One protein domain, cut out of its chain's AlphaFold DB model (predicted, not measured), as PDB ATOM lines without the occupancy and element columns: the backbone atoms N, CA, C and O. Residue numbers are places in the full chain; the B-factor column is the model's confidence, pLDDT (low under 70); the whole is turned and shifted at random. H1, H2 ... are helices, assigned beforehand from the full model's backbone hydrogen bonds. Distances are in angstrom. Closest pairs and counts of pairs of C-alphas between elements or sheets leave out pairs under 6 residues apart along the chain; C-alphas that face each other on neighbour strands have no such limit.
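This is residues 55 to 104 of the 113 residues of the protein "Ribbon-helix-helix protein, CopG family" of Treponema socranskii subsp. socranskii VPI DR56BR1116 = ATCC 35536 (UniProt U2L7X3). Three helices are strung out as a wide, open U, with H2 as its base and H1 and H3 as arms at its two ends; H1 meets one end of H2, while H3 stands off from both. The printed part has 50 residues, all helix in class, in the order H1, H2, H3, with no named strand. It is only just extended, close to loose, with a radius of gyration of the C-alphas of 14.9 A, and elongated, spanning 39 by 21 by 13 A.

After residues 55 to 60, H1 holds residues 61 to 70, 14.2 A long, beginning at C-alpha 61 (-21.744, -10.268, 31.147). H2 holds residues 76 to 90, 20.8 A. H3 holds residues 95 to 104, 14.4 A, ending at C-alpha 104 (-45.848, -14.466, 8.378).

H1 and H2 touch, about perpendicular at 77 degrees; the closest C-alphas, of Val 68 and Val 76, are 6.2 A apart. H2 touches H1 with residues 76 to 79 alone. H3 is apart from H1 and H2. In H1, H2 and H3 every O i to N i+4 pair is within hydrogen-bond range.

The C-alphas farthest apart, of Leu 70 and Lys 103, are 41.1 A apart. The printed part has no cut, and both links are tight. Residues 55 to 60 stand free. Residues 102 to 104 have pLDDT under 70.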
ATOM      1  N   VAL A  55     -32.698  -5.544  22.768       76.00
ATOM      2  CA  VAL A  55     -32.116  -5.117  24.044       76.00
ATOM      3  C   VAL A  55     -32.358  -6.232  25.053       76.00
ATOM      4  O   VAL A  55     -33.504  -6.607  25.289       76.00
ATOM      5  N   MET A  56     -31.288  -6.783  25.623       77.69
ATOM      6  CA  MET A  56     -31.369  -7.852  26.619       77.69
ATOM      7  C   MET A  56     -30.332  -7.669  27.723       77.69
ATOM      8  O   MET A  56     -29.226  -7.187  27.476       77.69
ATOM      9  N   SER A  57     -30.702  -8.081  28.933       80.88
ATOM     10  CA  SER A  57     -29.804  -8.174  30.082       80.88
ATOM     11  C   SER A  57     -28.955  -9.438  29.956       80.88
ATOM     12  O   SER A  57     -29.495 -10.528  29.779       80.88
ATOM     13  N   LEU A  58     -27.635  -9.306  30.073       82.69
ATOM     14  CA  LEU A  58     -26.712 -10.438  30.167       82.69
ATOM     15  C   LEU A  58     -26.299 -10.609  31.627       82.69
ATOM     16  O   LEU A  58     -25.449  -9.873  32.121       82.69
ATOM     17  N   GLU A  59     -26.910 -11.574  32.316       87.62
ATOM     18  CA  GLU A  59     -26.645 -11.835  33.740       87.62
ATOM     19  C   GLU A  59     -25.194 -12.277  34.003       87.62
ATOM     20  O   GLU A  59     -24.649 -12.006  35.067       87.62
ATOM     21  N   ASN A  60     -24.535 -12.890  33.016       88.88
ATOM     22  CA  ASN A  60     -23.136 -13.317  33.071       88.88
ATOM     23  C   ASN A  60     -22.222 -12.493  32.142       88.88
ATOM     24  O   ASN A  60     -21.323 -13.031  31.491       88.88
ATOM     25  N   SER A  61     -22.456 -11.179  32.059       87.38
ATOM     26  CA  SER A  61     -21.744 -10.268  31.147       87.38
ATOM     27  C   SER A  61     -20.215 -10.400  31.195       87.38
ATOM     28  O   SER A  61     -19.577 -10.410  30.140       87.38
ATOM     29  N   ASP A  62     -19.618 -10.539  32.380       89.94
ATOM     30  CA  ASP A  62     -18.158 -10.620  32.536       89.94
ATOM     31  C   ASP A  62     -17.578 -11.886  31.898       89.94
ATOM     32  O   ASP A  62     -16.600 -11.833  31.149       89.94
ATOM     33  N   GLU A  63     -18.230 -13.026  32.127       93.00
ATOM     34  CA  GLU A  63     -17.830 -14.313  31.561       93.00
ATOM     35  C   GLU A  63     -17.924 -14.292  30.032       93.00
ATOM     36  O   GLU A  63     -16.987 -14.688  29.333       93.00
ATOM     37  N   VAL A  64     -19.036 -13.778  29.497       90.44
ATOM     38  CA  VAL A  64     -19.248 -13.670  28.048       90.44
ATOM     39  C   VAL A  64     -18.233 -12.717  27.426       90.44
ATOM     40  O   VAL A  64     -17.684 -13.006  26.361       90.44
ATOM     41  N   THR A  65     -17.935 -11.603  28.092       89.12
ATOM     42  CA  THR A  65     -16.955 -10.622  27.619       89.12
ATOM     43  C   THR A  65     -15.560 -11.236  27.532       89.12
ATOM     44  O   THR A  65     -14.911 -11.135  26.484       89.12
ATOM     45  N   GLU A  66     -15.112 -11.940  28.573       93.81
ATOM     46  CA  GLU A  66     -13.817 -12.624  28.549       93.81
ATOM     47  C   GLU A  66     -13.778 -13.757  27.522       93.81
ATOM     48  O   GLU A  66     -12.804 -13.881  26.776       93.81
ATOM     49  N   TYR A  67     -14.853 -14.536  27.394       93.75
ATOM     50  CA  TYR A  67     -14.953 -15.568  26.365       93.75
ATOM     51  C   TYR A  67     -14.780 -14.984  24.955       93.75
ATOM     52  O   TYR A  67     -13.967 -15.471  24.163       93.75
ATOM     53  N   VAL A  68     -15.508 -13.909  24.643       92.94
ATOM     54  CA  VAL A  68     -15.452 -13.205  23.352       92.94
ATOM     55  C   VAL A  68     -14.052 -12.666  23.084       92.94
ATOM     56  O   VAL A  68     -13.549 -12.799  21.961       92.94
ATOM     57  N   ARG A  69     -13.397 -12.108  24.109       90.50
ATOM     58  CA  ARG A  69     -12.022 -11.608  24.024       90.50
ATOM     59  C   ARG A  69     -11.037 -12.736  23.717       90.50
ATOM     60  O   ARG A  69     -10.267 -12.629  22.762       90.50
ATOM     61  N   LEU A  70     -11.094 -13.836  24.469       92.56
ATOM     62  CA  LEU A  70     -10.212 -14.996  24.298       92.56
ATOM     63  C   LEU A  70     -10.401 -15.680  22.938       92.56
ATOM     64  O   LEU A  70      -9.429 -16.110  22.317       92.56
ATOM     65  N   LYS A  71     -11.641 -15.746  22.444       91.38
ATOM     66  CA  LYS A  71     -11.982 -16.314  21.130       91.38
ATOM     67  C   LYS A  71     -11.832 -15.332  19.967       91.38
ATOM     68  O   LYS A  71     -12.050 -15.729  18.826       91.38
ATOM     69  N   ARG A  72     -11.418 -14.087  20.232       89.88
ATOM     70  CA  ARG A  72     -11.167 -13.032  19.232       89.88
ATOM     71  C   ARG A  72     -12.388 -12.683  18.373       89.88
ATOM     72  O   ARG A  72     -12.239 -12.300  17.218       89.88
ATOM     73  N   PHE A  73     -13.587 -12.750  18.949       80.81
ATOM     74  CA  PHE A  73     -14.823 -12.315  18.279       80.81
ATOM     75  C   PHE A  73     -14.991 -10.785  18.244       80.81
ATOM     76  O   PHE A  73     -15.914 -10.275  17.612       80.81
ATOM     77  N   GLY A  74     -14.110 -10.035  18.913       83.44
ATOM     78  CA  GLY A  74     -14.125  -8.573  18.947       83.44
ATOM     79  C   GLY A  74     -15.118  -8.020  19.966       83.44
ATOM     80  O   GLY A  74     -14.698  -7.476  20.981       83.44
ATOM     81  N   THR A  75     -16.423  -8.173  19.717       86.69
ATOM     82  CA  THR A  75     -17.486  -7.677  20.611       86.69
ATOM     83  C   THR A  75     -18.542  -8.741  20.894       86.69
ATOM     84  O   THR A  75     -18.736  -9.664  20.101       86.69
ATOM     85  N   VAL A  76     -19.261  -8.595  22.013       87.38
ATOM     86  CA  VAL A  76     -20.377  -9.490  22.369       87.38
ATOM     87  C   VAL A  76     -21.468  -9.467  21.297       87.38
ATOM     88  O   VAL A  76     -22.005 -10.513  20.951       87.38
ATOM     89  N   ALA A  77     -21.733  -8.305  20.692       84.94
ATOM     90  CA  ALA A  77     -22.677  -8.185  19.584       84.94
ATOM     91  C   ALA A  77     -22.238  -9.009  18.360       84.94
ATOM     92  O   ALA A  77     -23.026  -9.784  17.826       84.94
ATOM     93  N   SER A  78     -20.967  -8.901  17.956       84.12
ATOM     94  CA  SER A  78     -20.404  -9.690  16.849       84.12
ATOM     95  C   SER A  78     -20.490 -11.193  17.118       84.12
ATOM     96  O   SER A  78     -20.855 -11.966  16.232       84.12
ATOM     97  N   PHE A  79     -20.201 -11.605  18.354       92.00
ATOM     98  CA  PHE A  79     -20.355 -12.993  18.777       92.00
ATOM     99  C   PHE A  79     -21.814 -13.460  18.716       92.00
ATOM    100  O   PHE A  79     -22.073 -14.537  18.187       92.00
ATOM    101  N   ALA A  80     -22.765 -12.655  19.191       90.12
ATOM    102  CA  ALA A  80     -24.185 -12.985  19.146       90.12
ATOM    103  C   ALA A  80     -24.682 -13.152  17.701       90.12
ATOM    104  O   ALA A  80     -25.363 -14.131  17.403       90.12
ATOM    105  N   THR A  81     -24.290 -12.256  16.786       87.00
ATOM    106  CA  THR A  81     -24.599 -12.385  15.351       87.00
ATOM    107  C   THR A  81     -24.061 -13.694  14.780       87.00
ATOM    108  O   THR A  81     -24.812 -14.448  14.166       87.00
ATOM    109  N   TYR A  82     -22.789 -14.006  15.045       90.12
ATOM    110  CA  TYR A  82     -22.180 -15.257  14.597       90.12
ATOM    111  C   TYR A  82     -22.878 -16.493  15.183       90.12
ATOM    112  O   TYR A  82     -23.130 -17.466  14.475       90.12
ATOM    113  N   ALA A  83     -23.200 -16.473  16.479       90.94
ATOM    114  CA  ALA A  83     -23.853 -17.585  17.158       90.94
ATOM    115  C   ALA A  83     -25.256 -17.847  16.593       90.94
ATOM    116  O   ALA A  83     -25.599 -19.002  16.334       90.94
ATOM    117  N   MET A  84     -26.034 -16.785  16.350       91.06
ATOM    118  CA  MET A  84     -27.348 -16.872  15.711       91.06
ATOM    119  C   MET A  84     -27.247 -17.490  14.312       91.06
ATOM    120  O   MET A  84     -27.963 -18.444  14.011       91.06
ATOM    121  N   GLU A  85     -26.317 -17.013  13.483       88.50
ATOM    122  CA  GLU A  85     -26.124 -17.534  12.128       88.50
ATOM    123  C   GLU A  85     -25.692 -19.010  12.135       88.50
ATOM    124  O   GLU A  85     -26.312 -19.846  11.476       88.50
ATOM    125  N   ASN A  86     -24.682 -19.359  12.934       92.56
ATOM    126  CA  ASN A  86     -24.182 -20.729  13.050       92.56
ATOM    127  C   ASN A  86     -25.271 -21.689  13.560       92.56
ATOM    128  O   ASN A  86     -25.397 -22.815  13.073       92.56
ATOM    129  N   PHE A  87     -26.102 -21.251  14.510       92.81
ATOM    130  CA  PHE A  87     -27.221 -22.056  14.992       92.81
ATOM    131  C   PHE A  87     -28.268 -22.296  13.897       92.81
ATOM    132  O   PHE A  87     -28.704 -23.434  13.722       92.81
ATOM    133  N   MET A  88     -28.633 -21.262  13.134       90.50
ATOM    134  CA  MET A  88     -29.588 -21.375  12.025       90.50
ATOM    135  C   MET A  88     -29.065 -22.246  10.878       90.50
ATOM    136  O   MET A  88     -29.836 -22.989  10.273       90.50
ATOM    137  N   GLN A  89     -27.764 -22.190  10.588       89.19
ATOM    138  CA  GLN A  89     -27.130 -23.048   9.583       89.19
ATOM    139  C   GLN A  89     -27.158 -24.525   9.997       89.19
ATOM    140  O   GLN A  89     -27.433 -25.392   9.170       89.19
ATOM    141  N   ARG A  90     -26.899 -24.817  11.279       92.06
ATOM    142  CA  ARG A  90     -26.923 -26.186  11.823       92.06
ATOM    143  C   ARG A  90     -28.333 -26.738  12.000       92.06
ATOM    144  O   ARG A  90     -28.520 -27.947  11.914       92.06
ATOM    145  N   ASN A  91     -29.307 -25.864  12.238       91.38
ATOM    146  CA  ASN A  91     -30.704 -26.218  12.469       91.38
ATOM    147  C   ASN A  91     -31.597 -25.523  11.430       91.38
ATOM    148  O   ASN A  91     -32.374 -24.626  11.779       91.38
ATOM    149  N   PRO A  92     -31.480 -25.888  10.139       88.06
ATOM    150  CA  PRO A  92     -32.263 -25.250   9.099       88.06
ATOM    151  C   PRO A  92     -33.745 -25.585   9.275       88.06
ATOM    152  O   PRO A  92     -34.124 -26.717   9.571       88.06
ATOM    153  N   LEU A  93     -34.598 -24.597   9.022       88.56
ATOM    154  CA  LEU A  93     -36.042 -24.805   9.011       88.56
ATOM    155  C   LEU A  93     -36.438 -25.838   7.947       88.56
ATOM    156  O   LEU A  93     -35.957 -25.799   6.808       88.56
ATOM    157  N   THR A  94     -37.380 -26.711   8.297       88.12
ATOM    158  CA  THR A  94     -38.013 -27.634   7.345       88.12
ATOM    159  C   THR A  94     -38.815 -26.864   6.290       88.12
ATOM    160  O   THR A  94     -39.186 -25.706   6.493       88.12
ATOM    161  N   ALA A  95     -39.136 -27.502   5.162       81.94
ATOM    162  CA  ALA A  95     -39.929 -26.870   4.101       81.94
ATOM    163  C   ALA A  95     -41.282 -26.333   4.612       81.94
ATOM    164  O   ALA A  95     -41.680 -25.223   4.260       81.94
ATOM    165  N   ALA A  96     -41.944 -27.073   5.511       81.62
ATOM    166  CA  ALA A  96     -43.190 -26.648   6.146       81.62
ATOM    167  C   ALA A  96     -42.997 -25.409   7.042       81.62
ATOM    168  O   ALA A  96     -43.795 -24.476   6.991       81.62
ATOM    169  N   GLN A  97     -41.910 -25.357   7.816       83.94
ATOM    170  CA  GLN A  97     -41.594 -24.209   8.672       83.94
ATOM    171  C   GLN A  97     -41.195 -22.974   7.854       83.94
ATOM    172  O   GLN A  97     -41.638 -21.872   8.162       83.94
ATOM    173  N   LYS A  98     -40.431 -23.143   6.767       81.00
ATOM    174  CA  LYS A  98     -40.111 -22.048   5.837       81.00
ATOM    175  C   LYS A  98     -41.369 -21.465   5.195       81.00
ATOM    176  O   LYS A  98     -41.477 -20.248   5.088       81.00
ATOM    177  N   ALA A  99     -42.333 -22.308   4.822       77.12
ATOM    178  CA  ALA A  99     -43.607 -21.856   4.267       77.12
ATOM    179  C   ALA A  99     -44.445 -21.050   5.278       77.12
ATOM    180  O   ALA A  99     -45.148 -20.124   4.882       77.12
ATOM    181  N   LEU A 100     -44.358 -21.357   6.578       78.12
ATOM    182  CA  LEU A 100     -44.990 -20.556   7.634       78.12
ATOM    183  C   LEU A 100     -44.272 -19.218   7.838       78.12
ATOM    184  O   LEU A 100     -44.928 -18.186   7.940       78.12
ATOM    185  N   VAL A 101     -42.937 -19.216   7.834       76.44
ATOM    186  CA  VAL A 101     -42.142 -17.981   7.918       76.44
ATOM    187  C   VAL A 101     -42.438 -17.062   6.729       76.44
ATOM    188  O   VAL A 101     -42.725 -15.890   6.935       76.44
ATOM    189  N   GLY A 102     -42.472 -17.592   5.503       66.00
ATOM    190  CA  GLY A 102     -42.796 -16.813   4.302       66.00
ATOM    191  C   GLY A 102     -44.231 -16.272   4.262       66.00
ATOM    192  O   GLY A 102     -44.474 -15.255   3.627       66.00
ATOM    193  N   LYS A 103     -45.182 -16.908   4.961       63.47
ATOM    194  CA  LYS A 103     -46.552 -16.387   5.122       63.47
ATOM    195  C   LYS A 103     -46.657 -15.299   6.195       63.47
ATOM    196  O   LYS A 103     -47.542 -14.454   6.106       63.47
ATOM    197  N   ASN A 104     -45.778 -15.331   7.198       58.12
ATOM    198  CA  ASN A 104     -45.848 -14.466   8.378       58.12
ATOM    199  C   ASN A 104     -44.884 -13.270   8.325       58.12
ATOM    200  O   ASN A 104     -45.101 -12.289   9.031       58.12
TER     201      ASN A 104